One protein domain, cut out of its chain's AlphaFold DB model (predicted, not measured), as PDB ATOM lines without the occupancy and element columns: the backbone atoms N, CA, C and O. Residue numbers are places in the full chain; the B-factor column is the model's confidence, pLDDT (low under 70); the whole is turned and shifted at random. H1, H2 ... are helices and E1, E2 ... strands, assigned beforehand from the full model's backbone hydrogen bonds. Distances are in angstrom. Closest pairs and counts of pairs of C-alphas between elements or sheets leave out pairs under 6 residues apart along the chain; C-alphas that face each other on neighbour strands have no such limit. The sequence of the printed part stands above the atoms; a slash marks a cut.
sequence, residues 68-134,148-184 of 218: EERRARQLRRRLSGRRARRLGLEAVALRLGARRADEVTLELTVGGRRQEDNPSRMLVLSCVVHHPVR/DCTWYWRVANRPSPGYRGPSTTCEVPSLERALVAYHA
ATOM      1  N   GLU A  68       3.321  20.992   7.724       89.88
ATOM      2  CA  GLU A  68       2.025  21.558   8.095       89.88
ATOM      3  C   GLU A  68       0.909  21.004   7.214       89.88
ATOM      4  O   GLU A  68      -0.139  20.602   7.720       89.88
ATOM      5  N   GLU A  69       1.131  20.893   5.907       89.69
ATOM      6  CA  GLU A  69       0.115  20.350   5.014       89.69
ATOM      7  C   GLU A  69      -0.141  18.861   5.261       89.69
ATOM      8  O   GLU A  69      -1.285  18.393   5.187       89.69
ATOM      9  N   ARG A  70       0.915  18.087   5.550       89.56
ATOM     10  CA  ARG A  70       0.787  16.665   5.902       89.56
ATOM     11  C   ARG A  70      -0.034  16.511   7.176       89.56
ATOM     12  O   ARG A  70      -0.978  15.715   7.204       89.56
ATOM     13  N   ARG A  71       0.277  17.307   8.203       91.44
ATOM     14  CA  ARG A  71      -0.467  17.334   9.470       91.44
ATOM     15  C   ARG A  71      -1.917  17.755   9.256       91.44
ATOM     16  O   ARG A  71      -2.804  17.082   9.772       91.44
ATOM     17  N   ALA A  72      -2.178  18.778   8.444       92.50
ATOM     18  CA  ALA A  72      -3.533  19.226   8.129       92.50
ATOM     19  C   ALA A  72      -4.349  18.126   7.429       92.50
ATOM     20  O   ALA A  72      -5.469  17.815   7.836       92.50
ATOM     21  N   ARG A  73      -3.774  17.450   6.424       92.00
ATOM     22  CA  ARG A  73      -4.437  16.325   5.745       92.00
ATOM     23  C   ARG A  73      -4.673  15.144   6.689       92.00
ATOM     24  O   ARG A  73      -5.743  14.533   6.651       92.00
ATOM     25  N   GLN A  74      -3.711  14.818   7.551       91.50
ATOM     26  CA  GLN A  74      -3.875  13.760   8.549       91.50
ATOM     27  C   GLN A  74      -4.976  14.109   9.556       91.50
ATOM     28  O   GLN A  74      -5.812  13.258   9.867       91.50
ATOM     29  N   LEU A  75      -5.010  15.357  10.024       93.56
ATOM     30  CA  LEU A  75      -6.036  15.868  10.921       93.56
ATOM     31  C   LEU A  75      -7.419  15.777  10.274       93.56
ATOM     32  O   LEU A  75      -8.335  15.214  10.872       93.56
ATOM     33  N   ARG A  76      -7.530  16.194   9.005       93.00
ATOM     34  CA  ARG A  76      -8.765  16.081   8.226       93.00
ATOM     35  C   ARG A  76      -9.285  14.646   8.204       93.00
ATOM     36  O   ARG A  76     -10.445  14.411   8.522       93.00
ATOM     37  N   ARG A  77      -8.416  13.682   7.881       91.88
ATOM     38  CA  ARG A  77      -8.763  12.250   7.828       91.88
ATOM     39  C   ARG A  77      -9.222  11.706   9.184       91.88
ATOM     40  O   ARG A  77     -10.094  10.840   9.228       91.88
ATOM     41  N   ARG A  78      -8.636  12.182  10.289       90.94
ATOM     42  CA  ARG A  78      -9.013  11.761  11.648       90.94
ATOM     43  C   ARG A  78     -10.384  12.302  12.047       90.94
ATOM     44  O   ARG A  78     -11.188  11.534  12.573       90.94
ATOM     45  N   LEU A  79     -10.657  13.571  11.748       88.62
ATOM     46  CA  LEU A  79     -11.931  14.233  12.049       88.62
ATOM     47  C   LEU A  79     -13.072  13.770  11.137       88.62
ATOM     48  O   LEU A  79     -14.200  13.624  11.588       88.62
ATOM     49  N   SER A  80     -12.790  13.426   9.879       87.56
ATOM     50  CA  SER A  80     -13.788  12.833   8.977       87.56
ATOM     51  C   SER A  80     -13.975  11.322   9.177       87.56
ATOM     52  O   SER A  80     -14.809  10.698   8.515       87.56
ATOM     53  N   GLY A  81     -13.153  10.700  10.024       87.38
ATOM     54  CA  GLY A  81     -13.088   9.255  10.186       87.38
ATOM     55  C   GLY A  81     -14.292   8.669  10.926       87.38
ATOM     56  O   GLY A  81     -14.975   9.337  11.700       87.38
ATOM     57  N   ARG A  82     -14.506   7.355  10.768       86.00
ATOM     58  CA  ARG A  82     -15.570   6.617  11.481       86.00
ATOM     59  C   ARG A  82     -15.508   6.809  12.998       86.00
ATOM     60  O   ARG A  82     -16.540   6.820  13.651       86.00
ATOM     61  N   ARG A  83     -14.304   6.959  13.561       82.19
ATOM     62  CA  ARG A  83     -14.110   7.163  15.001       82.19
ATOM     63  C   ARG A  83     -14.662   8.508  15.478       82.19
ATOM     64  O   ARG A  83     -15.278   8.532  16.532       82.19
ATOM     65  N   ALA A  84     -14.492   9.578  14.704       84.56
ATOM     66  CA  ALA A  84     -15.076  10.884  15.012       84.56
ATOM     67  C   ALA A  84     -16.600  10.863  14.915       84.56
ATOM     68  O   ALA A  84     -17.268  11.372  15.804       84.56
ATOM     69  N   ARG A  85     -17.153  10.152  13.926       82.25
ATOM     70  CA  ARG A  85     -18.608   9.940  13.839       82.25
ATOM     71  C   ARG A  85     -19.177   9.162  15.029       82.25
ATOM     72  O   ARG A  85     -20.305   9.405  15.418       82.25
ATOM     73  N   ARG A  86     -18.412   8.222  15.599       84.38
ATOM     74  CA  ARG A  86     -18.846   7.426  16.765       84.38
ATOM     75  C   ARG A  86     -18.683   8.151  18.097       84.38
ATOM     76  O   ARG A  86     -19.513   7.977  18.972       84.38
ATOM     77  N   LEU A  87     -17.573   8.865  18.280       84.38
ATOM     78  CA  LEU A  87     -17.221   9.497  19.557       84.38
ATOM     79  C   LEU A  87     -17.692  10.953  19.660       84.38
ATOM     80  O   LEU A  87     -17.627  11.521  20.743       84.38
ATOM     81  N   GLY A  88     -18.118  11.558  18.551       86.81
ATOM     82  CA  GLY A  88     -18.351  12.993  18.445       86.81
ATOM     83  C   GLY A  88     -17.080  13.757  18.067       86.81
ATOM     84  O   GLY A  88     -15.958  13.378  18.423       86.81
ATOM     85  N   LEU A  89     -17.256  14.848  17.316       87.12
ATOM     86  CA  LEU A  89     -16.150  15.688  16.844       87.12
ATOM     87  C   LEU A  89     -15.407  16.364  17.997       87.12
ATOM     88  O   LEU A  89     -14.180  16.384  17.985       87.12
ATOM     89  N   GLU A  90     -16.128  16.840  19.009       87.62
ATOM     90  CA  GLU A  90     -15.561  17.505  20.186       87.62
ATOM     91  C   GLU A  90     -14.599  16.591  20.958       87.62
ATOM     92  O   GLU A  90     -13.429  16.919  21.154       87.62
ATOM     93  N   ALA A  91     -15.053  15.386  21.315       87.31
ATOM     94  CA  ALA A  91     -14.237  14.416  22.037       87.31
ATOM     95  C   ALA A  91     -12.984  14.019  21.242       87.31
ATOM     96  O   ALA A  91     -11.909  13.819  21.813       87.31
ATOM     97  N   VAL A  92     -13.094  13.904  19.914       90.56
ATOM     98  CA  VAL A  92     -11.926  13.642  19.066       90.56
ATOM     99  C   VAL A  92     -11.002  14.850  18.998       90.56
ATOM    100  O   VAL A  92      -9.792  14.659  19.097       90.56
ATOM    101  N   ALA A  93     -11.529  16.066  18.882       89.88
ATOM    102  CA  ALA A  93     -10.732  17.284  18.873       89.88
ATOM    103  C   ALA A  93      -9.913  17.417  20.165       89.88
ATOM    104  O   ALA A  93      -8.692  17.558  20.103       89.88
ATOM    105  N   LEU A  94     -10.540  17.243  21.330       89.94
ATOM    106  CA  LEU A  94      -9.852  17.265  22.625       89.94
ATOM    107  C   LEU A  94      -8.758  16.188  22.717       89.94
ATOM    108  O   LEU A  94      -7.634  16.479  23.121       89.94
ATOM    109  N   ARG A  95      -9.029  14.958  22.254       90.69
ATOM    110  CA  ARG A  95      -8.011  13.885  22.207       90.69
ATOM    111  C   ARG A  95      -6.857  14.176  21.252       90.69
ATOM    112  O   ARG A  95      -5.783  13.605  21.414       90.69
ATOM    113  N   LEU A  96      -7.079  15.015  20.247       90.25
ATOM    114  CA  LEU A  96      -6.049  15.475  19.317       90.25
ATOM    115  C   LEU A  96      -5.308  16.717  19.827       90.25
ATOM    116  O   LEU A  96      -4.450  17.231  19.115       90.25
ATOM    117  N   GLY A  97      -5.588  17.157  21.058       91.31
ATOM    118  CA  GLY A  97      -4.910  18.280  21.700       91.31
ATOM    119  C   GLY A  97      -5.518  19.638  21.366       91.31
ATOM    120  O   GLY A  97      -4.805  20.641  21.415       91.31
ATOM    121  N   ALA A  98      -6.805  19.687  21.004       91.06
ATOM    122  CA  ALA A  98      -7.492  20.955  20.797       91.06
ATOM    123  C   ALA A  98      -7.446  21.809  22.067       91.06
ATOM    124  O   ALA A  98      -7.670  21.316  23.174       91.06
ATOM    125  N   ARG A  99      -7.183  23.102  21.895       90.94
ATOM    126  CA  ARG A  99      -7.290  24.093  22.962       90.94
ATOM    127  C   ARG A  99      -8.664  24.732  22.907       90.94
ATOM    128  O   ARG A  99      -9.182  25.004  21.828       90.94
ATOM    129  N   ARG A 100      -9.242  24.982  24.075       88.38
ATOM    130  CA  ARG A 100     -10.514  25.688  24.186       88.38
ATOM    131  C   ARG A 100     -10.254  27.183  23.995       88.38
ATOM    132  O   ARG A 100      -9.492  27.760  24.766       88.38
ATOM    133  N   ALA A 101     -10.788  27.754  22.918       83.69
ATOM    134  CA  ALA A 101     -10.651  29.178  22.606       83.69
ATOM    135  C   ALA A 101     -11.728  30.000  23.326       83.69
ATOM    136  O   ALA A 101     -11.442  31.077  23.839       83.69
ATOM    137  N   ASP A 102     -12.935  29.448  23.409       82.81
ATOM    138  CA  ASP A 102     -14.070  29.942  24.182       82.81
ATOM    139  C   ASP A 102     -14.955  28.740  24.584       82.81
ATOM    140  O   ASP A 102     -14.585  27.577  24.386       82.81
ATOM    141  N   GLU A 103     -16.125  28.991  25.165       77.81
ATOM    142  CA  GLU A 103     -17.028  27.930  25.631       77.81
ATOM    143  C   GLU A 103     -17.481  26.974  24.514       77.81
ATOM    144  O   GLU A 103     -17.720  25.791  24.783       77.81
ATOM    145  N   VAL A 104     -17.514  27.453  23.267       82.69
ATOM    146  CA  VAL A 104     -18.121  26.792  22.099       82.69
ATOM    147  C   VAL A 104     -17.113  26.399  21.017       82.69
ATOM    148  O   VAL A 104     -17.466  25.713  20.060       82.69
ATOM    149  N   THR A 105     -15.852  26.796  21.147       86.25
ATOM    150  CA  THR A 105     -14.852  26.724  20.085       86.25
ATOM    151  C   THR A 105     -13.610  26.000  20.569       86.25
ATOM    152  O   THR A 105     -12.912  26.422  21.497       86.25
ATOM    153  N   LEU A 106     -13.288  24.914  19.873       90.25
ATOM    154  CA  LEU A 106     -12.051  24.168  20.043       90.25
ATOM    155  C   LEU A 106     -11.126  24.428  18.854       90.25
ATOM    156  O   LEU A 106     -11.505  24.205  17.706       90.25
ATOM    157  N   GLU A 107      -9.895  24.856  19.120       93.06
ATOM    158  CA  GLU A 107      -8.883  25.148  18.103       93.06
ATOM    159  C   GLU A 107      -7.745  24.115  18.141       93.06
ATOM    160  O   GLU A 107      -7.091  23.895  19.162       93.06
ATOM    161  N   LEU A 108      -7.486  23.487  16.994       94.31
ATOM    162  CA  LEU A 108      -6.376  22.573  16.737       94.31
ATOM    163  C   LEU A 108      -5.359  23.273  15.840       94.31
ATOM    164  O   LEU A 108      -5.507  23.299  14.614       94.31
ATOM    165  N   THR A 109      -4.315  23.834  16.439       93.44
ATOM    166  CA  THR A 109      -3.222  24.443  15.679       93.44
ATOM    167  C   THR A 109      -2.433  23.366  14.942       93.44
ATOM    168  O   THR A 109      -1.887  22.450  15.556       93.44
ATOM    169  N   VAL A 110      -2.344  23.484  13.618       92.94
ATOM    170  CA  VAL A 110      -1.549  22.573  12.783       92.94
ATOM    171  C   VAL A 110      -0.083  22.992  12.782       92.94
ATOM    172  O   VAL A 110       0.817  22.162  12.932       92.94
ATOM    173  N   GLY A 111       0.143  24.292  12.610       90.56
ATOM    174  CA  GLY A 111       1.460  24.895  12.518       90.56
ATOM    175  C   GLY A 111       1.365  26.370  12.154       90.56
ATOM    176  O   GLY A 111       0.274  26.915  11.962       90.56
ATOM    177  N   GLY A 112       2.522  27.014  12.070       91.12
ATOM    178  CA  GLY A 112       2.618  28.393  11.635       91.12
ATOM    179  C   GLY A 112       3.953  28.672  10.972       91.12
ATOM    180  O   GLY A 112       4.965  28.058  11.304       91.12
ATOM    181  N   ARG A 113       3.943  29.620  10.040       88.50
ATOM    182  CA  ARG A 113       5.119  30.063   9.294       88.50
ATOM    183  C   ARG A 113       5.228  31.575   9.336       88.50
ATOM    184  O   ARG A 113       4.222  32.281   9.406       88.50
ATOM    185  N   ARG A 114       6.455  32.083   9.252       88.00
ATOM    186  CA  ARG A 114       6.669  33.515   9.018       88.00
ATOM    187  C   ARG A 114       6.136  33.878   7.639       88.00
ATOM    188  O   ARG A 114       6.278  33.099   6.694       88.00
ATOM    189  N   GLN A 115       5.508  35.042   7.544       85.44
ATOM    190  CA  GLN A 115       5.115  35.575   6.254       85.44
ATOM    191  C   GLN A 115       6.381  35.923   5.458       85.44
ATOM    192  O   GLN A 115       7.319  36.517   5.994       85.44
ATOM    193  N   GLU A 116       6.409  35.530   4.185       80.81
ATOM    194  CA  GLU A 116       7.474  35.927   3.264       80.81
ATOM    195  C   GLU A 116       7.496  37.460   3.158       80.81
ATOM    196  O   GLU A 116       6.439  38.093   3.136       80.81
ATOM    197  N   ASP A 117       8.690  38.048   3.197       80.12
ATOM    198  CA  ASP A 117       8.923  39.500   3.146       80.12
ATOM    199  C   ASP A 117       8.302  40.328   4.291       80.12
ATOM    200  O   ASP A 117       8.385  41.556   4.292       80.12
ATOM    201  N   ASN A 118       7.724  39.687   5.314       82.62
ATOM    202  CA  ASN A 118       7.206  40.378   6.493       82.62
ATOM    203  C   ASN A 118       7.498  39.608   7.797       82.62
ATOM    204  O   ASN A 118       6.651  38.858   8.289       82.62
ATOM    205  N   PRO A 119       8.669  39.829   8.428       82.50
ATOM    206  CA  PRO A 119       9.060  39.109   9.642       82.50
ATOM    207  C   PRO A 119       8.189  39.455  10.858       82.50
ATOM    208  O   PRO A 119       8.119  38.672  11.809       82.50
ATOM    209  N   SER A 120       7.489  40.597  10.826       85.69
ATOM    210  CA  SER A 120       6.568  41.016  11.890       85.69
ATOM    211  C   SER A 120       5.270  40.206  11.920       85.69
ATOM    212  O   SER A 120       4.473  40.367  12.844       85.69
ATOM    213  N   ARG A 121       5.049  39.340  10.922       87.06
ATOM    214  CA  ARG A 121       3.815  38.581  10.734       87.06
ATOM    215  C   ARG A 121       4.059  37.078  10.655       87.06
ATOM    216  O   ARG A 121       5.029  36.597  10.065       87.06
ATOM    217  N   MET A 122       3.120  36.334  11.225       90.75
ATOM    218  CA  MET A 122       3.073  34.882  11.196       90.75
ATOM    219  C   MET A 122       1.703  34.429  10.702       90.75
ATOM    220  O   MET A 122       0.671  34.832  11.239       90.75
ATOM    221  N   LEU A 123       1.709  33.555   9.702       91.31
ATOM    222  CA  LEU A 123       0.526  32.835   9.262       91.31
ATOM    223  C   LEU A 123       0.400  31.567  10.097       91.31
ATOM    224  O   LEU A 123       1.356  30.807  10.224       91.31
ATOM    225  N   VAL A 124      -0.777  31.340  10.662       92.88
ATOM    226  CA  VAL A 124      -1.101  30.171  11.479       92.88
ATOM    227  C   VAL A 124      -2.261  29.443  10.826       92.88
ATOM    228  O   VAL A 124      -3.290  30.055  10.549       92.88
ATOM    229  N   LEU A 125      -2.093  28.142  10.596       94.62
ATOM    230  CA  LEU A 125      -3.153  27.265  10.115       94.62
ATOM    231  C   LEU A 125      -3.727  26.487  11.298       94.62
ATOM    232  O   LEU A 125      -2.998  25.784  12.008       94.62
ATOM    233  N   SER A 126      -5.036  26.573  11.487       95.31
ATOM    234  CA  SER A 126      -5.753  25.804  12.493       95.31
ATOM    235  C   SER A 126      -7.018  25.169  11.930       95.31
ATOM    236  O   SER A 126      -7.611  25.614  10.951       95.31
ATOM    237  N   CYS A 127      -7.403  24.062  12.549       94.81
ATOM    238  CA  CYS A 127      -8.712  23.462  12.386       94.81
ATOM    239  C   CYS A 127      -9.548  23.879  13.588       94.81
ATOM    240  O   CYS A 127      -9.108  23.715  14.727       94.81
ATOM    241  N   VAL A 128     -10.747  24.380  13.347       93.25
ATOM    242  CA  VAL A 128     -11.622  24.867  14.401       93.25
ATOM    243  C   VAL A 128     -12.899  24.050  14.401       93.25
ATOM    244  O   VAL A 128     -13.460  23.771  13.345       93.25
ATOM    245  N   VAL A 129     -13.318  23.626  15.585       90.31
ATOM    246  CA  VAL A 129     -14.543  22.863  15.808       90.31
ATOM    247  C   VAL A 129     -15.477  23.728  16.639       90.31
ATOM    248  O   VAL A 129     -15.119  24.113  17.752       90.31
ATOM    249  N   HIS A 130     -16.656  24.019  16.096       87.81
ATOM    250  CA  HIS A 130     -17.730  24.674  16.827       87.81
ATOM    251  C   HIS A 130     -18.680  23.627  17.394       87.81
ATOM    252  O   HIS A 130     -19.260  22.817  16.664       87.81
ATOM    253  N   HIS A 131     -18.836  23.669  18.710       79.69
ATOM    254  CA  HIS A 131     -19.896  22.988  19.421       79.69
ATOM    255  C   HIS A 131     -21.051  23.977  19.613       79.69
ATOM    256  O   HIS A 131     -20.822  25.067  20.139       79.69
ATOM    257  N   PRO A 132     -22.281  23.655  19.194       68.00
ATOM    258  CA  PRO A 132     -23.406  24.526  19.489       68.00
ATOM    259  C   PRO A 132     -23.634  24.577  20.999       68.00
ATOM    260  O   PRO A 132     -23.552  23.554  21.678       68.00
ATOM    261  N   VAL A 133     -23.946  25.764  21.528       64.00
ATOM    262  CA  VAL A 133     -24.394  25.897  22.919       64.00
ATOM    263  C   VAL A 133     -25.607  24.991  23.081       64.00
ATOM    264  O   VAL A 133     -26.605  25.158  22.374       64.00
ATOM    265  N   ARG A 134     -25.529  24.008  23.984       59.06
ATOM    266  CA  ARG A 134     -26.715  23.252  24.385       59.06
ATOM    267  C   ARG A 134     -27.684  24.260  24.982       59.06
ATOM    268  O   ARG A 134     -27.452  24.755  26.078       59.06
ATOM    269  N   ASP A 148     -25.466  19.598  15.020       70.50
ATOM    270  CA  ASP A 148     -24.259  18.802  14.870       70.50
ATOM    271  C   ASP A 148     -23.035  19.716  15.015       70.50
ATOM    272  O   ASP A 148     -23.017  20.846  14.521       70.50
ATOM    273  N   CYS A 149     -21.989  19.231  15.690       76.12
ATOM    274  CA  CYS A 149     -20.710  19.937  15.722       76.12
ATOM    275  C   CYS A 149     -20.233  20.185  14.288       76.12
ATOM    276  O   CYS A 149     -20.138  19.251  13.488       76.12
ATOM    277  N   THR A 150     -19.872  21.424  13.974       85.94
ATOM    278  CA  THR A 150     -19.287  21.777  12.680       85.94
ATOM    279  C   THR A 150     -17.799  22.033  12.837       85.94
ATOM    280  O   THR A 150     -17.290  22.265  13.935       85.94
ATOM    281  N   TRP A 151     -17.060  21.933  11.738       89.31
ATOM    282  CA  TRP A 151     -15.634  22.218  11.736       89.31
ATOM    283  C   TRP A 151     -15.221  22.877  10.430       89.31
ATOM    284  O   TRP A 151     -15.758  22.577   9.365       89.31
ATOM    285  N   TYR A 152     -14.261  23.781  10.539       93.44
ATOM    286  CA  TYR A 152     -13.744  24.591   9.449       93.44
ATOM    287  C   TYR A 152     -12.244  24.796   9.636       93.44
ATOM    288  O   TYR A 152     -11.648  24.456  10.661       93.44
ATOM    289  N   TRP A 153     -11.615  25.336   8.604       94.31
ATOM    290  CA  TRP A 153     -10.206  25.676   8.604       94.31
ATOM    291  C   TRP A 153     -10.058  27.173   8.770       94.31
ATOM    292  O   TRP A 153     -10.709  27.944   8.070       94.31
ATOM    293  N   ARG A 154      -9.183  27.581   9.680       93.50
ATOM    294  CA  ARG A 154      -8.871  28.976   9.944       93.50
ATOM    295  C   ARG A 154      -7.422  29.241   9.563       93.50
ATOM    296  O   ARG A 154      -6.513  28.515   9.964       93.50
ATOM    297  N   VAL A 155      -7.212  30.308   8.804       92.81
ATOM    298  CA  VAL A 155      -5.893  30.889   8.559       92.81
ATOM    299  C   VAL A 155      -5.851  32.233   9.260       92.81
ATOM    300  O   VAL A 155      -6.644  33.121   8.956       92.81
ATOM    301  N   ALA A 156      -4.944  32.382  10.219       91.06
ATOM    302  CA  ALA A 156      -4.769  33.617  10.968       91.06
ATOM    303  C   ALA A 156      -3.438  34.276  10.604       91.06
ATOM    304  O   ALA A 156      -2.390  33.649  10.732       91.06
ATOM    305  N   ASN A 157      -3.468  35.546  10.209       90.62
ATOM    306  CA  ASN A 157      -2.287  36.393  10.133       90.62
ATOM    307  C   ASN A 157      -2.151  37.160  11.451       90.62
ATOM    308  O   ASN A 157      -2.874  38.124  11.713       90.62
ATOM    309  N   ARG A 158      -1.244  36.692  12.306       90.12
ATOM    310  CA  ARG A 158      -1.011  37.231  13.649       90.12
ATOM    311  C   ARG A 158       0.321  37.980  13.690       90.12
ATOM    312  O   ARG A 158       1.218  37.678  12.898       90.12
ATOM    313  N   PRO A 159       0.481  38.967  14.585       87.94
ATOM    314  CA  PRO A 159       1.798  39.526  14.840       87.94
ATOM    315  C   PRO A 159       2.743  38.424  15.338       87.94
ATOM    316  O   PRO A 159       2.373  37.584  16.161       87.94
ATOM    317  N   SER A 160       3.968  38.426  14.821       88.25
ATOM    318  CA  SER A 160       5.053  37.587  15.320       88.25
ATOM    319  C   SER A 160       5.341  37.908  16.795       88.25
ATOM    320  O   SER A 160       5.098  39.036  17.234       88.25
ATOM    321  N   PRO A 161       5.907  36.967  17.574       88.12
ATOM    322  CA  PRO A 161       6.315  37.235  18.952       88.12
ATOM    323  C   PRO A 161       7.194  38.491  19.046       88.12
ATOM    324  O   PRO A 161       8.139  38.644  18.274       88.12
ATOM    325  N   GLY A 162       6.862  39.394  19.969       88.19
ATOM    326  CA  GLY A 162       7.552  40.679  20.141       88.19
ATOM    327  C   GLY A 162       7.030  41.824  19.263       88.19
ATOM    328  O   GLY A 162       7.367  42.976  19.519       88.19
ATOM    329  N   TYR A 163       6.163  41.546  18.288       86.44
ATOM    330  CA  TYR A 163       5.502  42.565  17.475       86.44
ATOM    331  C   TYR A 163       4.080  42.826  17.977       86.44
ATOM    332  O   TYR A 163       3.443  41.972  18.594       86.44
ATOM    333  N   ARG A 164       3.567  44.029  17.707       87.62
ATOM    334  CA  ARG A 164       2.194  44.434  18.037       87.62
ATOM    335  C   ARG A 164       1.417  44.725  16.761       87.62
ATOM    336  O   ARG A 164       1.982  45.197  15.779       87.62
ATOM    337  N   GLY A 165       0.118  44.464  16.788       84.12
ATOM    338  CA  GLY A 165      -0.779  44.786  15.684       84.12
ATOM    339  C   GLY A 165      -2.039  43.926  15.685       84.12
ATOM    340  O   GLY A 165      -2.096  42.917  16.392       84.12
ATOM    341  N   PRO A 166      -3.049  44.308  14.887       85.44
ATOM    342  CA  PRO A 166      -4.277  43.537  14.765       85.44
ATOM    343  C   PRO A 166      -3.995  42.190  14.099       85.44
ATOM    344  O   PRO A 166      -3.124  42.097  13.232       85.44
ATOM    345  N   SER A 167      -4.740  41.158  14.486       85.12
ATOM    346  CA  SER A 167      -4.736  39.871  13.785       85.12
ATOM    347  C   SER A 167      -5.874  39.840  12.772       85.12
ATOM    348  O   SER A 167      -6.970  40.296  13.082       85.12
ATOM    349  N   THR A 168      -5.631  39.293  11.583       87.31
ATOM    350  CA  THR A 168      -6.694  39.009  10.611       87.31
ATOM    351  C   THR A 168      -6.895  37.507  10.496       87.31
ATOM    352  O   THR A 168      -5.946  36.732  10.624       87.31
ATOM    353  N   THR A 169      -8.134  37.077  10.295       89.81
ATOM    354  CA  THR A 169      -8.501  35.661  10.212       89.81
ATOM    355  C   THR A 169      -9.395  35.424   9.010       89.81
ATOM    356  O   THR A 169     -10.265  36.237   8.715       89.81
ATOM    357  N   CYS A 170      -9.186  34.301   8.334       88.81
ATOM    358  CA  CYS A 170     -10.041  33.807   7.264       88.81
ATOM    359  C   CYS A 170     -10.475  32.384   7.616       88.81
ATOM    360  O   CYS A 170      -9.630  31.554   7.959       88.81
ATOM    361  N   GLU A 171     -11.776  32.119   7.555       91.25
ATOM    362  CA  GLU A 171     -12.373  30.824   7.865       91.25
ATOM    363  C   GLU A 171     -12.997  30.239   6.608       91.25
ATOM    364  O   GLU A 171     -13.751  30.905   5.904       91.25
ATOM    365  N   VAL A 172     -12.656  28.991   6.300       90.00
ATOM    366  CA  VAL A 172     -13.118  28.306   5.093       90.00
ATOM    367  C   VAL A 172     -13.464  26.849   5.396       90.00
ATOM    368  O   VAL A 172     -12.767  26.186   6.169       90.00
ATOM    369  N   PRO A 173     -14.506  26.288   4.763       88.31
ATOM    370  CA  PRO A 173     -14.930  24.914   5.032       88.31
ATOM    371  C   PRO A 173     -13.960  23.868   4.455       88.31
ATOM    372  O   PRO A 173     -13.848  22.756   4.970       88.31
ATOM    373  N   SER A 174     -13.230  24.204   3.386       91.88
ATOM    374  CA  SER A 174     -12.327  23.275   2.698       91.88
ATOM    375  C   SER A 174     -10.866  23.486   3.089       91.88
ATOM    376  O   SER A 174     -10.372  24.617   3.052       91.88
ATOM    377  N   LEU A 175     -10.148  22.386   3.321       91.94
ATOM    378  CA  LEU A 175      -8.705  22.415   3.561       91.94
ATOM    379  C   LEU A 175      -7.947  23.002   2.361       91.94
ATOM    380  O   LEU A 175      -6.973  23.715   2.543       91.94
ATOM    381  N   GLU A 176      -8.393  22.729   1.138       91.88
ATOM    382  CA  GLU A 176      -7.749  23.190  -0.090       91.88
ATOM    383  C   GLU A 176      -7.723  24.722  -0.167       91.88
ATOM    384  O   GLU A 176      -6.653  25.303  -0.333       91.88
ATOM    385  N   ARG A 177      -8.870  25.384   0.053       89.25
ATOM    386  CA  ARG A 177      -8.932  26.856   0.129       89.25
ATOM    387  C   ARG A 177      -8.080  27.403   1.280       89.25
ATOM    388  O   ARG A 177      -7.434  28.432   1.114       89.25
ATOM    389  N   ALA A 178      -8.022  26.704   2.417       90.81
ATOM    390  CA  ALA A 178      -7.202  27.122   3.553       90.81
ATOM    391  C   ALA A 178      -5.705  27.032   3.249       90.81
ATOM    392  O   ALA A 178      -4.961  27.943   3.589       90.81
ATOM    393  N   LEU A 179      -5.257  25.965   2.583       90.88
ATOM    394  CA  LEU A 179      -3.865  25.820   2.158       90.88
ATOM    395  C   LEU A 179      -3.493  26.880   1.123       90.88
ATOM    396  O   LEU A 179      -2.434  27.488   1.245       90.88
ATOM    397  N   VAL A 180      -4.385  27.174   0.169       89.75
ATOM    398  CA  VAL A 180      -4.188  28.292  -0.764       89.75
ATOM    399  C   VAL A 180      -4.038  29.604   0.002       89.75
ATOM    400  O   VAL A 180      -3.063  30.305  -0.227       89.75
ATOM    401  N   ALA A 181      -4.914  29.917   0.959       87.75
ATOM    402  CA  ALA A 181      -4.803  31.137   1.763       87.75
ATOM    403  C   ALA A 181      -3.550  31.161   2.665       87.75
ATOM    404  O   ALA A 181      -2.944  32.211   2.859       87.75
ATOM    405  N   TYR A 182      -3.133  30.011   3.198       89.44
ATOM    406  CA  TYR A 182      -1.947  29.870   4.045       89.44
ATOM    407  C   TYR A 182      -0.641  30.026   3.256       89.44
ATOM    408  O   TYR A 182       0.342  30.552   3.787       89.44
ATOM    409  N   HIS A 183      -0.620  29.587   1.995       86.88
ATOM    410  CA  HIS A 183       0.539  29.682   1.107       86.88
ATOM    411  C   HIS A 183       0.539  30.924   0.222       86.88
ATOM    412  O   HIS A 183       1.618  31.351  -0.194       86.88
ATOM    413  N   ALA A 184      -0.623  31.534  -0.014       80.44
ATOM    414  CA  ALA A 184      -0.736  32.776  -0.751       80.44
ATOM    415  C   ALA A 184       0.196  33.816  -0.132       80.44
ATOM    416  O   ALA A 184       0.195  34.045   1.081       80.44
TER     417      ALA A 184
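What this domain is: This is residues 68 to 134 and 148 to 184 of the 218 residues of an uncharacterized protein of Rubrobacter sp. SCSIO 52915 (UniProt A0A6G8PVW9). A twisted sheet of four antiparallel strands, E1 - E2 - E3 - E4, has helices H1 and H4 side by side along one face, and no named helix covers the other face. H3 packs over E2 near one end of the sheet, and H2 lies beyond it, off the sheet. The arrangement is two layers, a sheet with helices H1, H3 and H4 on one face. The 104 printed residues have the order H1 H2 H3 E1 E2 E3 E4 H4, a mixed class. The whole is compact, with a radius of gyration of the C-alphas of 14.1 A, and elongated, spanning 44 by 27 by 20 A.

Where its parts are: E1 is residues 105 to 115, 25.9 A long; E2, 118 to 130, 31.2 A; E3, 150 to 159, 27.6 A; E4, 168 to 172, 13.6 A. E1 bends by 66 degrees at residue 110, and E2 by 52 degrees at residue 127. H1 is residues 68 to 79, 16.2 A, from C-alpha 68 at (2.025, 21.558, 8.095). H2 is residues 82 to 87, 8.7 A; H3, 89 to 95, 9.9 A; H4, 175 to 183, 12.0 A, to C-alpha 183 at (0.539, 29.682, 1.107).

How they stand to each other: Across hairpin E1 and E2, N 108 and O 127 are 2.8 A apart; across E2 and E3, N 124 and O 156, 2.8 A; across hairpin E3 and E4, N 155 and O 170, 2.8 A. H4 lies over E3 at a height over the sheet of 8.0 A; their closest C-alphas, Trp 153 and Ala 178, are 6.1 A apart. H1, on the same face, lies over E1 and E2 at 9.5 A. H1 and H4 touch at a shallow tilt of 21 degrees, opposite ways; their closest C-alphas, Glu 69 and Leu 179, are 7.3 A apart. H2 and H3 touch only at the corner, and only just, with 3 pairs of C-alphas within 8 A; the closest, Ala 84 and Val 92, are 5.8 A apart. In H1, H2, H3 and H4 every O i to N i+4 pair is within hydrogen-bond range.

The domain as a whole: The two C-alphas farthest apart, Arg 86 and Asp 117, are 44.6 A apart. Residues 135 to 147 are not printed, and C-alphas 134 and 148 are 10.8 A apart across the cut. Of the links that are printed whole, none is long. Residues 132 to 134 have pLDDT under 70.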